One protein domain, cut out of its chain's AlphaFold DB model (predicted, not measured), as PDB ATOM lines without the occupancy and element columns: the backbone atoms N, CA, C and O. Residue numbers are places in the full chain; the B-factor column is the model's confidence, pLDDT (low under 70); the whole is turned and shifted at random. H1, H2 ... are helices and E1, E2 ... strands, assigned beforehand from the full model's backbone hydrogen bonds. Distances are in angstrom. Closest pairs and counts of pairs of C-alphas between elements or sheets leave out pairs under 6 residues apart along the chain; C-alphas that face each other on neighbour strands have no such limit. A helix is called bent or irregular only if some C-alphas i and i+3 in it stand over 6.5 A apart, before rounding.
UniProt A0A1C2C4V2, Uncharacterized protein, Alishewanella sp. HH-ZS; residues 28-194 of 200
ATOM      1  N   ALA A  28     538.316 324.387 372.194       85.19
ATOM      2  CA  ALA A  28     539.102 323.250 372.662       85.19
ATOM      3  C   ALA A  28     540.620 323.466 372.509       85.19
ATOM      4  O   ALA A  28     541.404 323.139 373.409       85.19
ATOM      5  N   GLU A  29     541.050 324.010 371.368       88.19
ATOM      6  CA  GLU A  29     542.455 324.316 371.090       88.19
ATOM      7  C   GLU A  29     542.944 325.524 371.888       88.19
ATOM      8  O   GLU A  29     544.075 325.517 372.376       88.19
ATOM      9  N   GLN A  30     542.103 326.548 372.046       88.19
ATOM     10  CA  GLN A  30     542.417 327.724 372.856       88.19
ATOM     11  C   GLN A  30     542.652 327.331 374.317       88.19
ATOM     12  O   GLN A  30     543.674 327.710 374.891       88.19
ATOM     13  N   ILE A  31     541.770 326.507 374.894       87.31
ATOM     14  CA  ILE A  31     541.913 325.998 376.264       87.31
ATOM     15  C   ILE A  31     543.188 325.162 376.394       87.31
ATOM     16  O   ILE A  31     543.993 325.412 377.288       87.31
ATOM     17  N   ALA A  32     543.426 324.215 375.481       89.56
ATOM     18  CA  ALA A  32     544.626 323.380 375.519       89.56
ATOM     19  C   ALA A  32     545.919 324.213 375.459       89.56
ATOM     20  O   ALA A  32     546.842 323.984 376.245       89.56
ATOM     21  N   ARG A  33     545.982 325.208 374.565       90.50
ATOM     22  CA  ARG A  33     547.132 326.117 374.460       90.50
ATOM     23  C   ARG A  33     547.296 326.982 375.703       90.50
ATOM     24  O   ARG A  33     548.424 327.148 376.154       90.50
ATOM     25  N   SER A  34     546.202 327.494 376.261       90.00
ATOM     26  CA  SER A  34     546.222 328.290 377.491       90.00
ATOM     27  C   SER A  34     546.816 327.493 378.657       90.00
ATOM     28  O   SER A  34     547.762 327.951 379.294       90.00
ATOM     29  N   ILE A  35     546.372 326.245 378.852       90.38
ATOM     30  CA  ILE A  35     546.914 325.341 379.881       90.38
ATOM     31  C   ILE A  35     548.415 325.119 379.672       90.38
ATOM     32  O   ILE A  35     549.210 325.269 380.599       90.38
ATOM     33  N   GLN A  36     548.822 324.791 378.443       92.69
ATOM     34  CA  GLN A  36     550.232 324.573 378.113       92.69
ATOM     35  C   GLN A  36     551.092 325.808 378.387       92.69
ATOM     36  O   GLN A  36     552.205 325.683 378.900       92.69
ATOM     37  N   GLN A  37     550.596 326.992 378.033       91.69
ATOM     38  CA  GLN A  37     551.290 328.253 378.268       91.69
ATOM     39  C   GLN A  37     551.386 328.564 379.761       91.69
ATOM     40  O   GLN A  37     552.461 328.948 380.216       91.69
ATOM     41  N   GLU A  38     550.314 328.355 380.528       89.12
ATOM     42  CA  GLU A  38     550.319 328.582 381.973       89.12
ATOM     43  C   GLU A  38     551.330 327.675 382.674       89.12
ATOM     44  O   GLU A  38     552.135 328.156 383.473       89.12
ATOM     45  N   VAL A  39     551.331 326.382 382.336       92.25
ATOM     46  CA  VAL A  39     552.277 325.410 382.893       92.25
ATOM     47  C   VAL A  39     553.705 325.809 382.552       92.25
ATOM     48  O   VAL A  39     554.519 325.948 383.454       92.25
ATOM     49  N   LYS A  40     554.015 326.070 381.278       93.44
ATOM     50  CA  LYS A  40     555.380 326.438 380.867       93.44
ATOM     51  C   LYS A  40     555.851 327.746 381.499       93.44
ATOM     52  O   LYS A  40     557.018 327.868 381.851       93.44
ATOM     53  N   ARG A  41     554.957 328.726 381.656       91.94
ATOM     54  CA  ARG A  41     555.288 330.016 382.275       91.94
ATOM     55  C   ARG A  41     555.565 329.881 383.772       91.94
ATOM     56  O   ARG A  41     556.414 330.601 384.289       91.94
ATOM     57  N   ASN A  42     554.860 328.983 384.456       90.94
ATOM     58  CA  ASN A  42     554.893 328.875 385.913       90.94
ATOM     59  C   ASN A  42     555.465 327.544 386.417       90.94
ATOM     60  O   ASN A  42     555.299 327.245 387.595       90.94
ATOM     61  N   GLU A  43     556.143 326.762 385.571       93.38
ATOM     62  CA  GLU A  43     556.547 325.374 385.858       93.38
ATOM     63  C   GLU A  43     557.244 325.250 387.212       93.38
ATOM     64  O   GLU A  43     556.794 324.501 388.071       93.38
ATOM     65  N   ARG A  44     558.260 326.084 387.462       94.00
ATOM     66  CA  ARG A  44     558.988 326.103 388.740       94.00
ATOM     67  C   ARG A  44     558.078 326.378 389.942       94.00
ATOM     68  O   ARG A  44     558.247 325.774 390.996       94.00
ATOM     69  N   GLY A  45     557.149 327.323 389.801       92.94
ATOM     70  CA  GLY A  45     556.224 327.687 390.872       92.94
ATOM     71  C   GLY A  45     555.199 326.592 391.138       92.94
ATOM     72  O   GLY A  45     554.930 326.279 392.293       92.94
ATOM     73  N   LEU A  46     554.672 325.982 390.075       93.19
ATOM     74  CA  LEU A  46     553.753 324.854 390.163       93.19
ATOM     75  C   LEU A  46     554.443 323.623 390.758       93.19
ATOM     76  O   LEU A  46     553.877 323.001 391.645       93.19
ATOM     77  N   ASP A  47     555.674 323.309 390.353       94.44
ATOM     78  CA  ASP A  47     556.452 322.213 390.939       94.44
ATOM     79  C   ASP A  47     556.698 322.429 392.437       94.44
ATOM     80  O   ASP A  47     556.517 321.504 393.228       94.44
ATOM     81  N   ALA A  48     557.049 323.653 392.850       94.56
ATOM     82  CA  ALA A  48     557.201 323.984 394.265       94.56
ATOM     83  C   ALA A  48     555.875 323.841 395.029       94.56
ATOM     84  O   ALA A  48     555.857 323.300 396.133       94.56
ATOM     85  N   LEU A  49     554.763 324.289 394.434       94.38
ATOM     86  CA  LEU A  49     553.431 324.154 395.018       94.38
ATOM     87  C   LEU A  49     553.047 322.681 395.205       94.38
ATOM     88  O   LEU A  49     552.540 322.325 396.266       94.38
ATOM     89  N   ILE A  50     553.308 321.831 394.207       94.50
ATOM     90  CA  ILE A  50     553.048 320.392 394.305       94.50
ATOM     91  C   ILE A  50     553.927 319.745 395.378       94.50
ATOM     92  O   ILE A  50     553.412 318.992 396.196       94.50
ATOM     93  N   ALA A  51     555.214 320.090 395.445       94.50
ATOM     94  CA  ALA A  51     556.099 319.575 396.489       94.50
ATOM     95  C   ALA A  51     555.620 319.960 397.901       94.50
ATOM     96  O   ALA A  51     555.649 319.135 398.809       94.50
ATOM     97  N   ALA A  52     555.134 321.192 398.084       94.12
ATOM     98  CA  ALA A  52     554.530 321.612 399.345       94.12
ATOM     99  C   ALA A  52     553.238 320.829 399.643       94.12
ATOM    100  O   ALA A  52     553.018 320.426 400.780       94.12
ATOM    101  N   ALA A  53     552.409 320.573 398.628       93.19
ATOM    102  CA  ALA A  53     551.175 319.802 398.766       93.19
ATOM    103  C   ALA A  53     551.431 318.330 399.126       93.19
ATOM    104  O   ALA A  53     550.709 317.771 399.953       93.19
ATOM    105  N   ASP A  54     552.480 317.718 398.578       92.94
ATOM    106  CA  ASP A  54     552.886 316.346 398.900       92.94
ATOM    107  C   ASP A  54     553.389 316.169 400.337       92.94
ATOM    108  O   ASP A  54     553.312 315.067 400.873       92.94
ATOM    109  N   ASN A  55     553.815 317.249 400.994       92.00
ATOM    110  CA  ASN A  55     554.171 317.233 402.415       92.00
ATOM    111  C   ASN A  55     552.952 317.334 403.348       92.00
ATOM    112  O   ASN A  55     553.109 317.385 404.567       92.00
ATOM    113  N   THR A  56     551.736 317.371 402.798       90.69
ATOM    114  CA  THR A  56     550.491 317.422 403.568       90.69
ATOM    115  C   THR A  56     549.696 316.127 403.436       90.69
ATOM    116  O   THR A  56     549.845 315.376 402.474       90.69
ATOM    117  N   THR A  57     548.787 315.886 404.382       90.31
ATOM    118  CA  THR A  57     547.842 314.759 404.316       90.31
ATOM    119  C   THR A  57     546.610 315.053 403.458       90.31
ATOM    120  O   THR A  57     545.806 314.153 403.229       90.31
ATOM    121  N   TYR A  58     546.437 316.299 403.009       93.06
ATOM    122  CA  TYR A  58     545.229 316.754 402.330       93.06
ATOM    123  C   TYR A  58     545.231 316.406 400.840       93.06
ATOM    124  O   TYR A  58     546.271 316.275 400.193       93.06
ATOM    125  N   ASP A  59     544.029 316.300 400.280       93.19
ATOM    126  CA  ASP A  59     543.800 315.899 398.892       93.19
ATOM    127  C   ASP A  59     543.446 317.074 397.978       93.19
ATOM    128  O   ASP A  59     543.268 316.893 396.775       93.19
ATOM    129  N   GLY A  60     543.311 318.291 398.501       93.69
ATOM    130  CA  GLY A  60     543.018 319.436 397.654       93.69
ATOM    131  C   GLY A  60     543.193 320.785 398.324       93.69
ATOM    132  O   GLY A  60     542.936 320.954 399.514       93.69
ATOM    133  N   PHE A  61     543.571 321.764 397.510       93.81
ATOM    134  CA  PHE A  61     543.818 323.140 397.914       93.81
ATOM    135  C   PHE A  61     543.262 324.093 396.865       93.81
ATOM    136  O   PHE A  61     543.592 323.978 395.687       93.81
ATOM    137  N   ALA A  62     542.458 325.066 397.282       92.31
ATOM    138  CA  ALA A  62     542.053 326.171 396.424       92.31
ATOM    139  C   ALA A  62     542.300 327.497 397.136       92.31
ATOM    140  O   ALA A  62     541.874 327.690 398.275       92.31
ATOM    141  N   TRP A  63     542.994 328.408 396.464       90.56
ATOM    142  CA  TRP A  63     543.329 329.706 397.026       90.56
ATOM    143  C   TRP A  63     543.255 330.804 395.974       90.56
ATOM    144  O   TRP A  63     543.749 330.667 394.851       90.56
ATOM    145  N   ARG A  64     542.660 331.921 396.382       86.44
ATOM    146  CA  ARG A  64     542.696 333.197 395.674       86.44
ATOM    147  C   ARG A  64     543.399 334.204 396.565       86.44
ATOM    148  O   ARG A  64     543.214 334.210 397.781       86.44
ATOM    149  N   ARG A  65     544.210 335.068 395.962       79.00
ATOM    150  CA  ARG A  65     544.974 336.069 396.709       79.00
ATOM    151  C   ARG A  65     544.045 336.948 397.556       79.00
ATOM    152  O   ARG A  65     543.127 337.563 397.028       79.00
ATOM    153  N   GLY A  66     544.323 337.022 398.857       78.94
ATOM    154  CA  GLY A  66     543.522 337.780 399.827       78.94
ATOM    155  C   GLY A  66     542.379 336.990 400.475       78.94
ATOM    156  O   GLY A  66     541.761 337.497 401.405       78.94
ATOM    157  N   GLU A  67     542.124 335.752 400.045       85.44
ATOM    158  CA  GLU A  67     541.134 334.862 400.656       85.44
ATOM    159  C   GLU A  67     541.796 333.827 401.581       85.44
ATOM    160  O   GLU A  67     543.001 333.556 401.497       85.44
ATOM    161  N   ARG A  68     540.993 333.216 402.464       86.31
ATOM    162  CA  ARG A  68     541.412 332.017 403.202       86.31
ATOM    163  C   ARG A  68     541.530 330.848 402.225       86.31
ATOM    164  O   ARG A  68     540.700 330.693 401.331       86.31
ATOM    165  N   ILE A  69     542.553 330.018 402.409       90.44
ATOM    166  CA  ILE A  69     542.702 328.785 401.636       90.44
ATOM    167  C   ILE A  69     541.567 327.812 401.966       90.44
ATOM    168  O   ILE A  69     541.191 327.646 403.125       90.44
ATOM    169  N   GLN A  70     541.026 327.173 400.937       92.69
ATOM    170  CA  GLN A  70     540.093 326.061 401.068       92.69
ATOM    171  C   GLN A  70     540.876 324.759 400.971       92.69
ATOM    172  O   GLN A  70     541.560 324.529 399.971       92.69
ATOM    173  N   ILE A  71     540.749 323.907 401.982       93.62
ATOM    174  CA  ILE A  71     541.458 322.631 402.071       93.62
ATOM    175  C   ILE A  71     540.437 321.504 401.999       93.62
ATOM    176  O   ILE A  71     539.393 321.573 402.646       93.62
ATOM    177  N   ARG A  72     540.716 320.485 401.189       94.00
ATOM    178  CA  ARG A  72     539.835 319.333 400.992       94.00
ATOM    179  C   ARG A  72     540.543 318.036 401.349       94.00
ATOM    180  O   ARG A  72     541.723 317.873 401.049       94.00
ATOM    181  N   GLN A  73     539.800 317.111 401.940       93.00
ATOM    182  CA  GLN A  73     540.244 315.749 402.220       93.00
ATOM    183  C   GLN A  73     539.279 314.764 401.569       93.00
ATOM    184  O   GLN A  73     538.069 314.996 401.558       93.00
ATOM    185  N   ARG A  74     539.809 313.667 401.035       91.50
ATOM    186  CA  ARG A  74     539.009 312.549 400.558       91.50
ATOM    187  C   ARG A  74     538.452 311.754 401.732       91.50
ATOM    188  O   ARG A  74     539.197 311.346 402.619       91.50
ATOM    189  N   LEU A  75     537.152 311.502 401.708       88.75
ATOM    190  CA  LEU A  75     536.492 310.649 402.685       88.75
ATOM    191  C   LEU A  75     536.931 309.196 402.495       88.75
ATOM    192  O   LEU A  75     536.879 308.656 401.390       88.75
ATOM    193  N   THR A  76     537.373 308.565 403.579       86.31
ATOM    194  CA  THR A  76     537.850 307.175 403.578       86.31
ATOM    195  C   THR A  76     536.790 306.181 404.042       86.31
ATOM    196  O   THR A  76     536.964 304.984 403.841       86.31
ATOM    197  N   GLU A  77     535.697 306.662 404.636       85.00
ATOM    198  CA  GLU A  77     534.636 305.852 405.234       85.00
ATOM    199  C   GLU A  77     533.255 306.474 404.963       85.00
ATOM    200  O   GLU A  77     533.137 307.683 404.751       85.00
ATOM    201  N   GLY A  78     532.207 305.644 405.008       85.44
ATOM    202  CA  GLY A  78     530.810 306.059 404.840       85.44
ATOM    203  C   GLY A  78     530.292 305.994 403.399       85.44
ATOM    204  O   GLY A  78     530.997 305.588 402.481       85.44
ATOM    205  N   GLU A  79     529.033 306.393 403.201       79.44
ATOM    206  CA  GLU A  79     528.357 306.356 401.888       79.44
ATOM    207  C   GLU A  79     529.007 307.283 400.849       79.44
ATOM    208  O   GLU A  79     528.906 307.041 399.652       79.44
ATOM    209  N   GLN A  80     529.719 308.312 401.311       82.50
ATOM    210  CA  GLN A  80     530.442 309.279 400.482       82.50
ATOM    211  C   GLN A  80     531.935 308.935 400.348       82.50
ATOM    212  O   GLN A  80     532.760 309.810 400.076       82.50
ATOM    213  N   GLN A  81     532.318 307.674 400.585       84.75
ATOM    214  CA  GLN A  81     533.702 307.232 400.435       84.75
ATOM    215  C   GLN A  81     534.235 307.609 399.044       84.75
ATOM    216  O   GLN A  81     533.645 307.300 398.013       84.75
ATOM    217  N   GLY A  82     535.391 308.269 399.024       80.06
ATOM    218  CA  GLY A  82     536.023 308.758 397.806       80.06
ATOM    219  C   GLY A  82     535.668 310.198 397.436       80.06
ATOM    220  O   GLY A  82     536.389 310.775 396.621       80.06
ATOM    221  N   GLU A  83     534.654 310.820 398.042       86.25
ATOM    222  CA  GLU A  83     534.327 312.233 397.807       86.25
ATOM    223  C   GLU A  83     535.291 313.180 398.535       86.25
ATOM    224  O   GLU A  83     535.848 312.850 399.581       86.25
ATOM    225  N   LEU A  84     535.499 314.378 397.979       88.38
ATOM    226  CA  LEU A  84     536.321 315.424 398.592       88.38
ATOM    227  C   LEU A  84     535.454 316.356 399.440       88.38
ATOM    228  O   LEU A  84     534.604 317.067 398.905       88.38
ATOM    229  N   GLN A  85     535.737 316.436 400.739       90.62
ATOM    230  CA  GLN A  85     535.031 317.314 401.669       90.62
ATOM    231  C   GLN A  85     535.911 318.487 402.116       90.62
ATOM    232  O   GLN A  85     537.114 318.330 402.321       90.62
ATOM    233  N   LEU A  86     535.309 319.673 402.268       91.50
ATOM    234  CA  LEU A  86     535.974 320.850 402.833       91.50
ATOM    235  C   LEU A  86     536.293 320.619 404.316       91.50
ATOM    236  O   LEU A  86     535.410 320.263 405.094       91.50
ATOM    237  N   VAL A  87     537.533 320.893 404.711       90.19
ATOM    238  CA  VAL A  87     537.976 320.808 406.104       90.19
ATOM    239  C   VAL A  87     537.828 322.180 406.758       90.19
ATOM    240  O   VAL A  87     538.475 323.142 406.346       90.19
ATOM    241  N   ALA A  88     536.958 322.282 407.764       78.25
ATOM    242  CA  ALA A  88     536.593 323.563 408.375       78.25
ATOM    243  C   ALA A  88     537.723 324.205 409.207       78.25
ATOM    244  O   ALA A  88     537.848 325.427 409.221       78.25
ATOM    245  N   GLU A  89     538.561 323.396 409.864       76.06
ATOM    246  CA  GLU A  89     539.604 323.851 410.803       76.06
ATOM    247  C   GLU A  89     541.029 323.502 410.334       76.06
ATOM    248  O   GLU A  89     541.906 323.200 411.139       76.06
ATOM    249  N   ALA A  90     541.279 323.509 409.022       79.44
ATOM    250  CA  ALA A  90     542.609 323.240 408.477       79.44
ATOM    251  C   ALA A  90     543.338 324.526 408.065       79.44
ATOM    252  O   ALA A  90     542.753 325.439 407.478       79.44
ATOM    253  N   GLU A  91     544.651 324.551 408.301       80.75
ATOM    254  CA  GLU A  91     545.563 325.569 407.784       80.75
ATOM    255  C   GLU A  91     546.704 324.906 407.013       80.75
ATOM    256  O   GLU A  91     547.221 323.861 407.401       80.75
ATOM    257  N   ALA A  92     547.116 325.533 405.914       82.31
ATOM    258  CA  ALA A  92     548.261 325.100 405.122       82.31
ATOM    259  C   ALA A  92     549.148 326.315 404.807       82.31
ATOM    260  O   ALA A  92     549.193 326.785 403.664       82.31
ATOM    261  N   PRO A  93     549.813 326.889 405.828       85.75
ATOM    262  CA  PRO A  93     550.582 328.121 405.674       85.75
ATOM    263  C   PRO A  93     551.723 327.959 404.666       85.75
ATOM    264  O   PRO A  93     551.981 328.875 403.889       85.75
ATOM    265  N   GLU A  94     552.350 326.781 404.611       90.69
ATOM    266  CA  GLU A  94     553.422 326.478 403.657       90.69
ATOM    267  C   GLU A  94     552.946 326.500 402.198       90.69
ATOM    268  O   GLU A  94     553.683 326.949 401.318       90.69
ATOM    269  N   ILE A  95     551.696 326.106 401.934       91.94
ATOM    270  CA  ILE A  95     551.093 326.158 400.595       91.94
ATOM    271  C   ILE A  95     550.961 327.610 400.130       91.94
ATOM    272  O   ILE A  95     551.378 327.962 399.024       91.94
ATOM    273  N   ILE A  96     550.430 328.480 400.995       89.00
ATOM    274  CA  ILE A  96     550.281 329.909 400.697       89.00
ATOM    275  C   ILE A  96     551.658 330.572 400.566       89.00
ATOM    276  O   ILE A  96     551.897 331.302 399.604       89.00
ATOM    277  N   ALA A  97     552.579 330.300 401.495       90.44
ATOM    278  CA  ALA A  97     553.933 330.850 401.468       90.44
ATOM    279  C   ALA A  97     554.663 330.481 400.168       90.44
ATOM    280  O   ALA A  97     555.269 331.344 399.531       90.44
ATOM    281  N   THR A  98     554.532 329.229 399.726       93.62
ATOM    282  CA  THR A  98     555.105 328.746 398.464       93.62
ATOM    283  C   THR A  98     554.509 329.460 397.256       93.62
ATOM    284  O   THR A  98     555.250 329.890 396.367       93.62
ATOM    285  N   ALA A  99     553.186 329.638 397.229       89.62
ATOM    286  CA  ALA A  99     552.505 330.355 396.158       89.62
ATOM    287  C   ALA A  99     552.943 331.826 396.078       89.62
ATOM    288  O   ALA A  99     553.239 332.321 394.989       89.62
ATOM    289  N   VAL A 100     553.058 332.506 397.222       89.56
ATOM    290  CA  VAL A 100     553.534 333.896 397.304       89.56
ATOM    291  C   VAL A 100     554.991 334.006 396.856       89.56
ATOM    292  O   VAL A 100     555.296 334.835 395.999       89.56
ATOM    293  N   ALA A 101     555.879 333.144 397.357       92.62
ATOM    294  CA  ALA A 101     557.301 333.148 397.003       92.62
ATOM    295  C   ALA A 101     557.550 332.914 395.502       92.62
ATOM    296  O   ALA A 101     558.552 333.373 394.952       92.62
ATOM    297  N   ASN A 102     556.627 332.223 394.828       93.00
ATOM    298  CA  ASN A 102     556.704 331.931 393.400       93.00
ATOM    299  C   ASN A 102     555.788 332.801 392.529       93.00
ATOM    300  O   ASN A 102     555.680 332.541 391.333       93.00
ATOM    301  N   ASN A 103     555.169 333.845 393.089       88.50
ATOM    302  CA  ASN A 103     554.254 334.746 392.381       88.50
ATOM    303  C   ASN A 103     553.071 334.040 391.694       88.50
ATOM    304  O   ASN A 103     552.555 334.535 390.691       88.50
ATOM    305  N   LEU A 104     552.599 332.919 392.244       87.38
ATOM    306  CA  LEU A 104     551.395 332.268 391.740       87.38
ATOM    307  C   LEU A 104     550.167 333.157 392.047       87.38
ATOM    308  O   LEU A 104     550.030 333.655 393.172       87.38
ATOM    309  N   PRO A 105     549.295 333.431 391.057       78.75
ATOM    310  CA  PRO A 105     548.187 334.369 391.229       78.75
ATOM    311  C   PRO A 105     547.046 333.768 392.062       78.75
ATOM    312  O   PRO A 105     546.759 334.258 393.154       78.75
ATOM    313  N   SER A 106     546.438 332.700 391.546       85.81
ATOM    314  CA  SER A 106     545.371 331.899 392.149       85.81
ATOM    315  C   SER A 106     545.526 330.470 391.639       85.81
ATOM    316  O   SER A 106     545.984 330.274 390.512       85.81
ATOM    317  N   PHE A 107     545.135 329.479 392.433       88.00
ATOM    318  CA  PHE A 107     545.222 328.083 392.016       88.00
ATOM    319  C   PHE A 107     544.120 327.232 392.643       88.00
ATOM    320  O   PHE A 107     543.563 327.556 393.693       88.00
ATOM    321  N   SER A 108     543.848 326.109 391.987       90.38
ATOM    322  CA  SER A 108     543.069 325.004 392.528       90.38
ATOM    323  C   SER A 108     543.771 323.716 392.136       90.38
ATOM    324  O   SER A 108     543.857 323.412 390.944       90.38
ATOM    325  N   ILE A 109     544.277 322.989 393.130       91.94
ATOM    326  CA  ILE A 109     544.938 321.700 392.947       91.94
ATOM    327  C   ILE A 109     544.215 320.597 393.710       91.94
ATOM    328  O   ILE A 109     543.727 320.820 394.817       91.94
ATOM    329  N   VAL A 110     544.136 319.415 393.107       92.31
ATOM    330  CA  VAL A 110     543.475 318.238 393.683       92.31
ATOM    331  C   VAL A 110     544.303 316.991 393.398       92.31
ATOM    332  O   VAL A 110     544.780 316.808 392.276       92.31
ATOM    333  N   ARG A 111     544.460 316.126 394.400       91.06
ATOM    334  CA  ARG A 111     545.133 314.838 394.275       91.06
ATOM    335  C   ARG A 111     544.272 313.887 393.449       91.06
ATOM    336  O   ARG A 111     543.107 313.630 393.770       91.06
ATOM    337  N   TYR A 112     544.857 313.358 392.382       88.12
ATOM    338  CA  TYR A 112     544.221 312.417 391.468       88.12
ATOM    339  C   TYR A 112     545.195 311.289 391.154       88.12
ATOM    340  O   TYR A 112     546.275 311.529 390.611       88.12
ATOM    341  N   GLN A 113     544.804 310.064 391.505       85.44
ATOM    342  CA  GLN A 113     545.690 308.901 391.479       85.44
ATOM    343  C   GLN A 113     547.034 309.225 392.176       85.44
ATOM    344  O   GLN A 113     547.036 309.726 393.299       85.44
ATOM    345  N   GLN A 114     548.167 308.975 391.521       84.19
ATOM    346  CA  GLN A 114     549.526 309.235 392.011       84.19
ATOM    347  C   GLN A 114     550.013 310.683 391.833       84.19
ATOM    348  O   GLN A 114     551.178 310.959 392.112       84.19
ATOM    349  N   GLY A 115     549.181 311.597 391.329       89.62
ATOM    350  CA  GLY A 115     549.605 312.951 390.977       89.62
ATOM    351  C   GLY A 115     548.622 314.038 391.392       89.62
ATOM    352  O   GLY A 115     547.730 313.838 392.220       89.62
ATOM    353  N   TRP A 116     548.800 315.210 390.788       92.81
ATOM    354  CA  TRP A 116     548.007 316.404 391.077       92.81
ATOM    355  C   TRP A 116     547.437 317.014 389.804       92.81
ATOM    356  O   TRP A 116     548.156 317.197 388.822       92.81
ATOM    357  N   LEU A 117     546.154 317.366 389.849       91.75
ATOM    358  CA  LEU A 117     545.453 318.109 388.808       91.75
ATOM    359  C   LEU A 117     545.386 319.585 389.172       91.75
ATOM    360  O   LEU A 117     544.953 319.925 390.269       91.75
ATOM    361  N   VAL A 118     545.721 320.451 388.222       85.75
ATOM    362  CA  VAL A 118     545.382 321.874 388.232       85.75
ATOM    363  C   VAL A 118     544.182 322.064 387.311       85.75
ATOM    364  O   VAL A 118     544.247 321.742 386.121       85.75
ATOM    365  N   VAL A 119     543.075 322.553 387.866       73.44
ATOM    366  CA  VAL A 119     541.804 322.714 387.144       73.44
ATOM    367  C   VAL A 119     541.806 324.034 386.382       73.44
ATOM    368  O   VAL A 119     542.032 325.082 386.984       73.44
ATOM    369  N   PHE A 120     541.537 323.985 385.075       65.94
ATOM    370  CA  PHE A 120     541.495 325.181 384.234       65.94
ATOM    371  C   PHE A 120     540.087 325.512 383.752       65.94
ATOM    372  O   PHE A 120     539.551 326.516 384.203       65.94
ATOM    373  N   ASN A 121     539.499 324.714 382.850       68.25
ATOM    374  CA  ASN A 121     538.193 325.012 382.242       68.25
ATOM    375  C   ASN A 121     537.506 323.775 381.642       68.25
ATOM    376  O   ASN A 121     538.151 322.764 381.343       68.25
ATOM    377  N   THR A 122     536.196 323.910 381.425       77.19
ATOM    378  CA  THR A 122     535.344 322.961 380.702       77.19
ATOM    379  C   THR A 122     534.934 323.508 379.333       77.19
ATOM    380  O   THR A 122     534.898 324.720 379.146       77.19
ATOM    381  N   TYR A 123     534.648 322.632 378.367       83.62
ATOM    382  CA  TYR A 123     534.105 323.006 377.051       83.62
ATOM    383  C   TYR A 123     533.288 321.865 376.435       83.62
ATOM    384  O   TYR A 123     533.386 320.721 376.879       83.62
ATOM    385  N   LEU A 124     532.498 322.160 375.399       85.50
ATOM    386  CA  LEU A 124     531.738 321.157 374.644       85.50
ATOM    387  C   LEU A 124     532.441 320.797 373.330       85.50
ATOM    388  O   LEU A 124     532.923 321.671 372.613       85.50
ATOM    389  N   THR A 125     532.493 319.507 372.992       86.88
ATOM    390  CA  THR A 125     533.039 319.046 371.704       86.88
ATOM    391  C   THR A 125     532.002 319.044 370.592       86.88
ATOM    392  O   THR A 125     530.787 318.972 370.805       86.88
ATOM    393  N   GLU A 126     532.504 318.930 369.364       86.06
ATOM    394  CA  GLU A 126     531.700 318.608 368.192       86.06
ATOM    395  C   GLU A 126     531.082 317.187 368.237       86.06
ATOM    396  O   GLU A 126     530.419 316.783 367.288       86.06
ATOM    397  N   HIS A 127     531.239 316.410 369.307       88.00
ATOM    398  CA  HIS A 127     530.565 315.121 369.495       88.00
ATOM    399  C   HIS A 127     529.541 315.148 370.637       88.00
ATOM    400  O   HIS A 127     529.082 314.092 371.062       88.00
ATOM    401  N   CYS A 128     529.147 316.343 371.096       91.19
ATOM    402  CA  CYS A 128     528.251 316.526 372.238       91.19
ATOM    403  C   CYS A 128     528.816 315.910 373.530       91.19
ATOM    404  O   CYS A 128     528.133 315.213 374.277       91.19
ATOM    405  N   GLN A 129     530.102 316.152 373.781       90.62
ATOM    406  CA  GLN A 129     530.754 315.732 375.015       90.62
ATOM    407  C   GLN A 129     531.168 316.960 375.812       90.62
ATOM    408  O   GLN A 129     531.793 317.866 375.259       90.62
ATOM    409  N   ALA A 130     530.849 316.977 377.102       89.00
ATOM    410  CA  ALA A 130     531.410 317.932 378.045       89.00
ATOM    411  C   ALA A 130     532.808 317.459 378.438       89.00
ATOM    412  O   ALA A 130     532.968 316.355 378.956       89.00
ATOM    413  N   VAL A 131     533.817 318.282 378.165       89.12
ATOM    414  CA  VAL A 131     535.223 317.982 378.436       89.12
ATOM    415  C   VAL A 131     535.711 318.825 379.591       89.12
ATOM    416  O   VAL A 131     535.555 320.043 379.585       89.12
ATOM    417  N   TYR A 132     536.391 318.177 380.522       89.25
ATOM    418  CA  TYR A 132     537.162 318.799 381.579       89.25
ATOM    419  C   TYR A 132     538.646 318.696 381.224       89.25
ATOM    420  O   TYR A 132     539.147 317.603 380.950       89.25
ATOM    421  N   ALA A 133     539.349 319.829 381.182       90.81
ATOM    422  CA  ALA A 133     540.769 319.879 380.849       90.81
ATOM    423  C   ALA A 133     541.613 320.364 382.032       90.81
ATOM    424  O   ALA A 133     541.312 321.377 382.672       90.81
ATOM    425  N   TYR A 134     542.712 319.652 382.271       92.00
ATOM    426  CA  TYR A 134     543.565 319.808 383.441       92.00
ATOM    427  C   TYR A 134     545.044 319.831 383.053       92.00
ATOM    428  O   TYR A 134     545.455 319.158 382.106       92.00
ATOM    429  N   ALA A 135     545.873 320.528 383.830       93.44
ATOM    430  CA  ALA A 135     547.298 320.209 383.872       93.44
ATOM    431  C   ALA A 135     547.528 319.151 384.951       93.44
ATOM    432  O   ALA A 135     547.170 319.367 386.104       93.44
ATOM    433  N   TYR A 136     548.127 318.026 384.591       95.12
ATOM    434  CA  TYR A 136     548.458 316.947 385.509       95.12
ATOM    435  C   TYR A 136     549.969 316.857 385.715       95.12
ATOM    436  O   TYR A 136     550.728 316.794 384.742       95.12
ATOM    437  N   ARG A 137     550.396 316.822 386.980       94.38
ATOM    438  CA  ARG A 137     551.780 316.554 387.379       94.38
ATOM    439  C   ARG A 137     551.962 315.058 387.624       94.38
ATOM    440  O   ARG A 137     551.415 314.526 388.585       94.38
ATOM    441  N   GLY A 138     552.780 314.409 386.800       87.88
ATOM    442  CA  GLY A 138     553.079 312.979 386.899       87.88
ATOM    443  C   GLY A 138     552.913 312.250 385.567       87.88
ATOM    444  O   GLY A 138     552.849 312.869 384.510       87.88
ATOM    445  N   GLN A 139     552.828 310.923 385.638       83.00
ATOM    446  CA  GLN A 139     552.548 310.039 384.501       83.00
ATOM    447  C   GLN A 139     551.196 309.357 384.715       83.00
ATOM    448  O   GLN A 139     550.882 309.030 385.858       83.00
ATOM    449  N   LEU A 140     550.415 309.120 383.658       87.81
ATOM    450  CA  LEU A 140     549.243 308.232 383.694       87.81
ATOM    451  C   LEU A 140     549.476 307.124 382.650       87.81
ATOM    452  O   LEU A 140     549.177 307.328 381.474       87.81
ATOM    453  N   PRO A 141     550.088 305.989 383.031       81.81
ATOM    454  CA  PRO A 141     550.594 305.001 382.071       81.81
ATOM    455  C   PRO A 141     549.493 304.374 381.203       81.81
ATOM    456  O   PRO A 141     549.742 304.062 380.042       81.81
ATOM    457  N   ASP A 142     548.270 304.278 381.725       89.12
ATOM    458  CA  ASP A 142     547.136 303.644 381.041       89.12
ATOM    459  C   ASP A 142     546.210 304.645 380.324       89.12
ATOM    460  O   ASP A 142     545.140 304.283 379.828       89.12
ATOM    461  N   VAL A 143     546.597 305.925 380.261       92.50
ATOM    462  CA  VAL A 143     545.817 306.966 379.581       92.50
ATOM    463  C   VAL A 143     546.361 307.178 378.162       92.50
ATOM    464  O   VAL A 143     547.530 307.532 377.992       92.50
ATOM    465  N   PRO A 144     545.542 306.998 377.111       94.38
ATOM    466  CA  PRO A 144     546.005 307.127 375.732       94.38
ATOM    467  C   PRO A 144     546.304 308.584 375.357       94.38
ATOM    468  O   PRO A 144     545.828 309.525 375.995       94.38
ATOM    469  N   LEU A 145     547.058 308.783 374.276       94.06
ATOM    470  CA  LEU A 145     547.313 310.122 373.742       94.06
ATOM    471  C   LEU A 145     546.038 310.758 373.170       94.06
ATOM    472  O   LEU A 145     545.195 310.079 372.582       94.06
ATOM    473  N   CYS A 146     545.906 312.075 373.322       92.62
ATOM    474  CA  CYS A 146     544.782 312.814 372.757       92.62
ATOM    475  C   CYS A 146     544.858 312.885 371.228       92.62
ATOM    476  O   CYS A 146     545.866 313.300 370.660       92.62
ATOM    477  N   SER A 147     543.745 312.559 370.574       91.31
ATOM    478  CA  SER A 147     543.519 312.740 369.139       91.31
ATOM    479  C   SER A 147     542.038 313.018 368.888       91.31
ATOM    480  O   SER A 147     541.198 312.588 369.676       91.31
ATOM    481  N   GLU A 148     541.693 313.709 367.798       87.56
ATOM    482  CA  GLU A 148     540.284 313.929 367.419       87.56
ATOM    483  C   GLU A 148     539.523 312.607 367.270       87.56
ATOM    484  O   GLU A 148     538.415 312.465 367.779       87.56
ATOM    485  N   GLN A 149     540.164 311.612 366.652       91.12
ATOM    486  CA  GLN A 149     539.627 310.261 366.517       91.12
ATOM    487  C   GLN A 149     539.235 309.665 367.876       91.12
ATOM    488  O   GLN A 149     538.157 309.098 368.004       91.12
ATOM    489  N   ARG A 150     540.051 309.867 368.919       90.19
ATOM    490  CA  ARG A 150     539.743 309.359 370.258       90.19
ATOM    491  C   ARG A 150     538.460 309.967 370.829       90.19
ATOM    492  O   ARG A 150     537.659 309.233 371.399       90.19
ATOM    493  N   PHE A 151     538.254 311.274 370.658       88.38
ATOM    494  CA  PHE A 151     537.001 311.928 371.054       88.38
ATOM    495  C   PHE A 151     535.818 311.409 370.233       88.38
ATOM    496  O   PHE A 151     534.732 311.235 370.775       88.38
ATOM    497  N   ALA A 152     536.025 311.136 368.945       90.44
ATOM    498  CA  ALA A 152     534.985 310.683 368.027       90.44
ATOM    499  C   ALA A 152     534.558 309.218 368.216       90.44
ATOM    500  O   ALA A 152     533.490 308.847 367.734       90.44
ATOM    501  N   GLU A 153     535.377 308.388 368.864       90.12
ATOM    502  CA  GLU A 153     535.159 306.940 368.984       90.12
ATOM    503  C   GLU A 153     534.441 306.520 370.269       90.12
ATOM    504  O   GLU A 153     533.821 305.458 370.295       90.12
ATOM    505  N   THR A 154     534.518 307.316 371.339       90.19
ATOM    506  CA  THR A 154     533.963 306.931 372.643       90.19
ATOM    507  C   THR A 154     533.077 308.023 373.226       90.19
ATOM    508  O   THR A 154     533.470 309.183 373.298       90.19
ATOM    509  N   ALA A 155     531.888 307.654 373.711       90.56
ATOM    510  CA  ALA A 155     530.955 308.598 374.336       90.56
ATOM    511  C   ALA A 155     531.545 309.272 375.583       90.56
ATOM    512  O   ALA A 155     531.373 310.470 375.792       90.56
ATOM    513  N   ASN A 156     532.305 308.500 376.356       92.69
ATOM    514  CA  ASN A 156     533.027 308.951 377.535       92.69
ATOM    515  C   ASN A 156     534.465 308.465 377.425       92.69
ATOM    516  O   ASN A 156     534.736 307.440 376.784       92.69
ATOM    517  N   GLY A 157     535.399 309.174 378.033       93.12
ATOM    518  CA  GLY A 157     536.783 308.751 377.973       93.12
ATOM    519  C   GLY A 157     537.749 309.753 378.550       93.12
ATOM    520  O   GLY A 157     537.378 310.778 379.117       93.12
ATOM    521  N   GLN A 158     539.016 309.407 378.385       94.94
ATOM    522  CA  GLN A 158     540.134 310.193 378.857       94.94
ATOM    523  C   GLN A 158     541.301 310.109 377.880       94.94
ATOM    524  O   GLN A 158     541.461 309.118 377.154       94.94
ATOM    525  N   CYS A 159     542.114 311.158 377.861       95.00
ATOM    526  CA  CYS A 159     543.349 311.202 377.095       95.00
ATOM    527  C   CYS A 159     544.362 312.151 377.733       95.00
ATOM    528  O   CYS A 159     544.012 313.014 378.543       95.00
ATOM    529  N   GLN A 160     545.623 312.015 377.330       95.00
ATOM    530  CA  GLN A 160     546.707 312.878 377.777       95.00
ATOM    531  C   GLN A 160     547.574 313.396 376.628       95.00
ATOM    532  O   GLN A 160     547.594 312.858 375.521       95.00
ATOM    533  N   SER A 161     548.298 314.483 376.865       94.44
ATOM    534  CA  SER A 161     549.300 315.014 375.938       94.44
ATOM    535  C   SER A 161     550.442 315.660 376.718       94.44
ATOM    536  O   SER A 161     550.166 316.527 377.548       94.44
ATOM    537  N   PRO A 162     551.714 315.302 376.466       94.25
ATOM    538  CA  PRO A 162     552.845 315.897 377.173       94.25
ATOM    539  C   PRO A 162     552.906 317.427 377.022       94.25
ATOM    540  O   PRO A 162     552.660 317.963 375.940       94.25
ATOM    541  N   ILE A 163     553.268 318.128 378.100       94.62
ATOM    542  CA  ILE A 163     553.569 319.572 378.101       94.62
ATOM    543  C   ILE A 163     555.066 319.785 378.348       94.62
ATOM    544  O   ILE A 163     555.722 320.474 377.561       94.62
ATOM    545  N   THR A 164     555.585 319.187 379.426       93.44
ATOM    546  CA  THR A 164     557.010 319.125 379.805       93.44
ATOM    547  C   THR A 164     557.353 317.697 380.256       93.44
ATOM    548  O   THR A 164     556.518 316.802 380.150       93.44
ATOM    549  N   ALA A 165     558.569 317.449 380.759       91.62
ATOM    550  CA  ALA A 165     558.958 316.126 381.273       91.62
ATOM    551  C   ALA A 165     558.102 315.660 382.468       91.62
ATOM    552  O   ALA A 165     557.968 314.465 382.722       91.62
ATOM    553  N   ASN A 166     557.528 316.617 383.195       92.75
ATOM    554  CA  ASN A 166     556.842 316.408 384.463       92.75
ATOM    555  C   ASN A 166     555.332 316.660 384.386       92.75
ATOM    556  O   ASN A 166     554.592 316.212 385.266       92.75
ATOM    557  N   TRP A 167     554.899 317.384 383.354       95.38
ATOM    558  CA  TRP A 167     553.549 317.903 383.211       95.38
ATOM    559  C   TRP A 167     552.906 317.449 381.909       95.38
ATOM    560  O   TRP A 167     553.526 317.484 380.844       95.38
ATOM    561  N   GLN A 168     551.622 317.122 381.983       95.50
ATOM    562  CA  GLN A 168     550.807 316.740 380.840       95.50
ATOM    563  C   GLN A 168     549.432 317.405 380.883       95.50
ATOM    564  O   GLN A 168     548.878 317.665 381.946       95.50
ATOM    565  N   LEU A 169     548.876 317.688 379.711       94.31
ATOM    566  CA  LEU A 169     547.479 318.050 379.552       94.31
ATOM    567  C   LEU A 169     546.676 316.763 379.692       94.31
ATOM    568  O   LEU A 169     546.839 315.864 378.872       94.31
ATOM    569  N   PHE A 170     545.827 316.683 380.705       94.75
ATOM    570  CA  PHE A 170     544.892 315.587 380.907       94.75
ATOM    571  C   PHE A 170     543.482 316.069 380.570       94.75
ATOM    572  O   PHE A 170     543.096 317.178 380.947       94.75
ATOM    573  N   LYS A 171     542.726 315.267 379.825       93.88
ATOM    574  CA  LYS A 171     541.336 315.554 379.475       93.88
ATOM    575  C   LYS A 171     540.470 314.362 379.828       93.88
ATOM    576  O   LYS A 171     540.828 313.235 379.495       93.88
ATOM    577  N   GLU A 172     539.316 314.645 380.404       92.31
ATOM    578  CA  GLU A 172     538.253 313.679 380.663       92.31
ATOM    579  C   GLU A 172     536.954 314.220 380.069       92.31
ATOM    580  O   GLU A 172     536.714 315.429 380.109       92.31
ATOM    581  N   TRP A 173     536.139 313.360 379.465       92.81
ATOM    582  CA  TRP A 173     534.892 313.781 378.838       92.81
ATOM    583  C   TRP A 173     533.749 312.806 379.051       92.81
ATOM    584  O   TRP A 173     533.944 311.593 379.155       92.81
ATOM    585  N   PHE A 174     532.547 313.377 379.037       92.56
ATOM    586  CA  PHE A 174     531.292 312.666 379.223       92.56
ATOM    587  C   PHE A 174     530.272 313.117 378.188       92.56
ATOM    588  O   PHE A 174     530.224 314.296 377.828       92.56
ATOM    589  N   PHE A 175     529.437 312.191 377.726       93.44
ATOM    590  CA  PHE A 175     528.337 312.525 376.833       93.44
ATOM    591  C   PHE A 175     527.326 313.444 377.537       93.44
ATOM    592  O   PHE A 175     526.883 313.166 378.651       93.44
ATOM    593  N   ALA A 176     526.970 314.560 376.898       90.69
ATOM    594  CA  ALA A 176     526.116 315.586 377.491       90.69
ATOM    595  C   ALA A 176     524.622 315.250 377.314       90.69
ATOM    596  O   ALA A 176     523.925 315.849 376.494       90.69
ATOM    597  N   GLU A 177     524.118 314.291 378.096       88.88
ATOM    598  CA  GLU A 177     522.722 313.818 378.019       88.88
ATOM    599  C   GLU A 177     521.680 314.919 378.251       88.88
ATOM    600  O   GLU A 177     520.603 314.886 377.654       88.88
ATOM    601  N   SER A 178     522.004 315.939 379.051       87.62
ATOM    602  CA  SER A 178     521.125 317.098 379.251       87.62
ATOM    603  C   SER A 178     520.768 317.786 377.931       87.62
ATOM    604  O   SER A 178     519.624 318.180 377.730       87.62
ATOM    605  N   LEU A 179     521.705 317.848 376.981       88.81
ATOM    606  CA  LEU A 179     521.467 318.454 375.672       88.81
ATOM    607  C   LEU A 179     520.567 317.586 374.779       88.81
ATOM    608  O   LEU A 179     519.904 318.114 373.889       88.81
ATOM    609  N   VAL A 180     520.497 316.271 375.014       90.44
ATOM    610  CA  VAL A 180     519.498 315.397 374.371       90.44
ATOM    611  C   VAL A 180     518.104 315.742 374.886       90.44
ATOM    612  O   VAL A 180     517.191 315.926 374.083       90.44
ATOM    613  N   ALA A 181     517.948 315.887 376.207       89.19
ATOM    614  CA  ALA A 181     516.677 316.264 376.828       89.19
ATOM    615  C   ALA A 181     516.179 317.644 376.359       89.19
ATOM    616  O   ALA A 181     514.976 317.854 376.219       89.19
ATOM    617  N   GLU A 182     517.100 318.559 376.052       91.88
ATOM    618  CA  GLU A 182     516.806 319.888 375.499       91.88
ATOM    619  C   GLU A 182     516.553 319.899 373.980       91.88
ATOM    620  O   GLU A 182     516.285 320.951 373.399       91.88
ATOM    621  N   GLY A 183     516.610 318.746 373.308       90.88
ATOM    622  CA  GLY A 183     516.289 318.643 371.886       90.88
ATOM    623  C   GLY A 183     517.438 318.998 370.939       90.88
ATOM    624  O   GLY A 183     517.192 319.274 369.764       90.88
ATOM    625  N   ASN A 184     518.694 319.004 371.404       92.25
ATOM    626  CA  ASN A 184     519.833 319.293 370.538       92.25
ATOM    627  C   ASN A 184     519.974 318.194 369.460       92.25
ATOM    628  O   ASN A 184     520.271 317.044 369.795       92.25
ATOM    629  N   PRO A 185     519.835 318.520 368.159       90.38
ATOM    630  CA  PRO A 185     519.757 317.515 367.095       90.38
ATOM    631  C   PRO A 185     521.051 316.709 366.945       90.38
ATOM    632  O   PRO A 185     521.030 315.538 366.569       90.38
ATOM    633  N   LYS A 186     522.194 317.316 367.274       89.75
ATOM    634  CA  LYS A 186     523.498 316.662 367.204       89.75
ATOM    635  C   LYS A 186     523.672 315.639 368.317       89.75
ATOM    636  O   LYS A 186     524.154 314.535 368.073       89.75
ATOM    637  N   CYS A 187     523.257 316.011 369.523       92.44
ATOM    638  CA  CYS A 187     523.265 315.127 370.679       92.44
ATOM    639  C   CYS A 187     522.268 313.982 370.492       92.44
ATOM    640  O   CYS A 187     522.635 312.837 370.719       92.44
ATOM    641  N   ILE A 188     521.060 314.259 369.984       94.12
ATOM    642  CA  ILE A 188     520.068 313.228 369.637       94.12
ATOM    643  C   ILE A 188     520.658 312.224 368.644       94.12
ATOM    644  O   ILE A 188     520.664 311.029 368.922       94.12
ATOM    645  N   SER A 189     521.242 312.696 367.538       93.44
ATOM    646  CA  SER A 189     521.850 311.808 366.538       93.44
ATOM    647  C   SER A 189     522.960 310.929 367.126       93.44
ATOM    648  O   SER A 189     523.109 309.768 366.743       93.44
ATOM    649  N   LYS A 190     523.745 311.457 368.075       93.00
ATOM    650  CA  LYS A 190     524.765 310.680 368.791       93.00
ATOM    651  C   LYS A 190     524.154 309.674 369.769       93.00
ATOM    652  O   LYS A 190     524.606 308.532 369.804       93.00
ATOM    653  N   ALA A 191     523.104 310.048 370.492       92.56
ATOM    654  CA  ALA A 191     522.374 309.140 371.373       92.56
ATOM    655  C   ALA A 191     521.735 307.974 370.595       92.56
ATOM    656  O   ALA A 191     521.821 306.826 371.026       92.56
ATOM    657  N   GLU A 192     521.179 308.233 369.407       93.88
ATOM    658  CA  GLU A 192     520.655 307.207 368.489       93.88
ATOM    659  C   GLU A 192     521.748 306.247 367.987       93.88
ATOM    660  O   GLU A 192     521.474 305.078 367.719       93.88
ATOM    661  N   GLN A 193     523.004 306.705 367.922       92.00
ATOM    662  CA  GLN A 193     524.187 305.871 367.653       92.00
ATOM    663  C   GLN A 193     524.651 305.073 368.891       92.00
ATOM    664  O   GLN A 193     525.694 304.421 368.844       92.00
ATOM    665  N   GLY A 194     523.906 305.121 369.998       90.94
ATOM    666  CA  GLY A 194     524.185 304.380 371.229       90.94
ATOM    667  C   GLY A 194     525.108 305.096 372.216       90.94
ATOM    668  O   GLY A 194     525.592 304.464 373.152       90.94
TER     669      GLY A 194
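AT A GLANCE: This is residues 28 to 194 of the 200 residues of an uncharacterized protein of Alishewanella sp. HH-ZS (UniProt A0A1C2C4V2). A strongly twisted, curled sheet of eight antiparallel strands is partly covered on one face by the bent helix H1, whose two arms turn a corner, and by H2, side by side with the second arm. H4 and H5 form a small helical end beyond E8, off the sheet, while H3 only grazes the sheet beside E7. The printed part has 167 residues, with five named helices and eight named strands in the order H1 E1 E2 E3 H2 E4 E5 E6 H3 E7 E8 H4 H5; the class is mixed, helices and strands. The whole is compact, with a radius of gyration of the C-alphas of 17.7 A and spans of 52 by 38 by 31 A.

HOW THE PARTS SIT: The sheet runs E3, residues 84 to 86; E2, 70 to 74; E1, 60 to 64; E4, 106 to 112; E5, 115 to 124; E6, 129 to 137; E8, 167 to 175; E7, 157 to 162. Across it the strands' lines turn by 103 degrees, and E5 bends by 65 degrees at residue 120. E1 E2 E3 and E4 E5 E6 are meanders, each strand the antiparallel neighbour of the one before. Within hydrogen-bond range are, in sheet order, N 85 and O 73, 2.9 A; N 72 and O 60, 2.8 A; N 109 and O 61, 2.8 A; N 117 and O 110, 2.8 A; N 118 and O 135, 2.8 A; N 132 and O 172, 2.8 A; N 161 and O 169, 2.8 A. H1, residues 28 to 54, was assigned as one helix by its hydrogen bonds but is bent, with C-alphas 41 and 44 8.4 A apart; its arms H1a, 28 to 41, and H1b, 44 to 54, are about perpendicular at 88 degrees. H1a is on the sheet at a height of 8.8 A, along the strands, at 12 degrees to E6 on the local plane; its closest C-alphas to E6 are Ile 35 and Ala 135, 6.5 A. H1b touches H2, residues 93 to 101, at a shallow tilt of 4 degrees, opposite ways; the closest C-alphas, Ala 52 and Ile 95, are 5.8 A apart. With H1a, H1b and H2 on one face, the sheet makes two layers. E6, H3, residues 148 to 153, and E7 form a split strand-helix-strand unit, two strands running the same way with E8 between them, and a left-handed crossover. H4, residues 177 to 181, touches H5, residues 185 to 192, at Val 180 and Ile 188, their closest C-alphas, 5.2 A; neither is on the sheet, H5 only just, with 4 pairs of C-alphas within 10 A. In the helices and arms every O i to N i+4 pair is within hydrogen-bond range.

IN THESE COORDINATES: H1a begins at C-alpha 28 (539.102, 323.250, 372.662) and is 20.0 A long; H1b is 15.4 A and H2 12.1 A. E5 is 25.6 A, E6 24.4 A, E4 19.5 A and E7 17.6 A. E8, 26.6 A, ends at C-alpha 175 (528.337, 312.525, 376.833), and H5, 10.4 A, at C-alpha 192 (520.655, 307.207, 368.489).

THE WHOLE: The two C-alphas farthest apart, Ala 101 and Glu 192, are 53.2 A apart. The printed part has no cut and no long link. Its mean pLDDT is 89.6, and residues 120 to 121 are under 70.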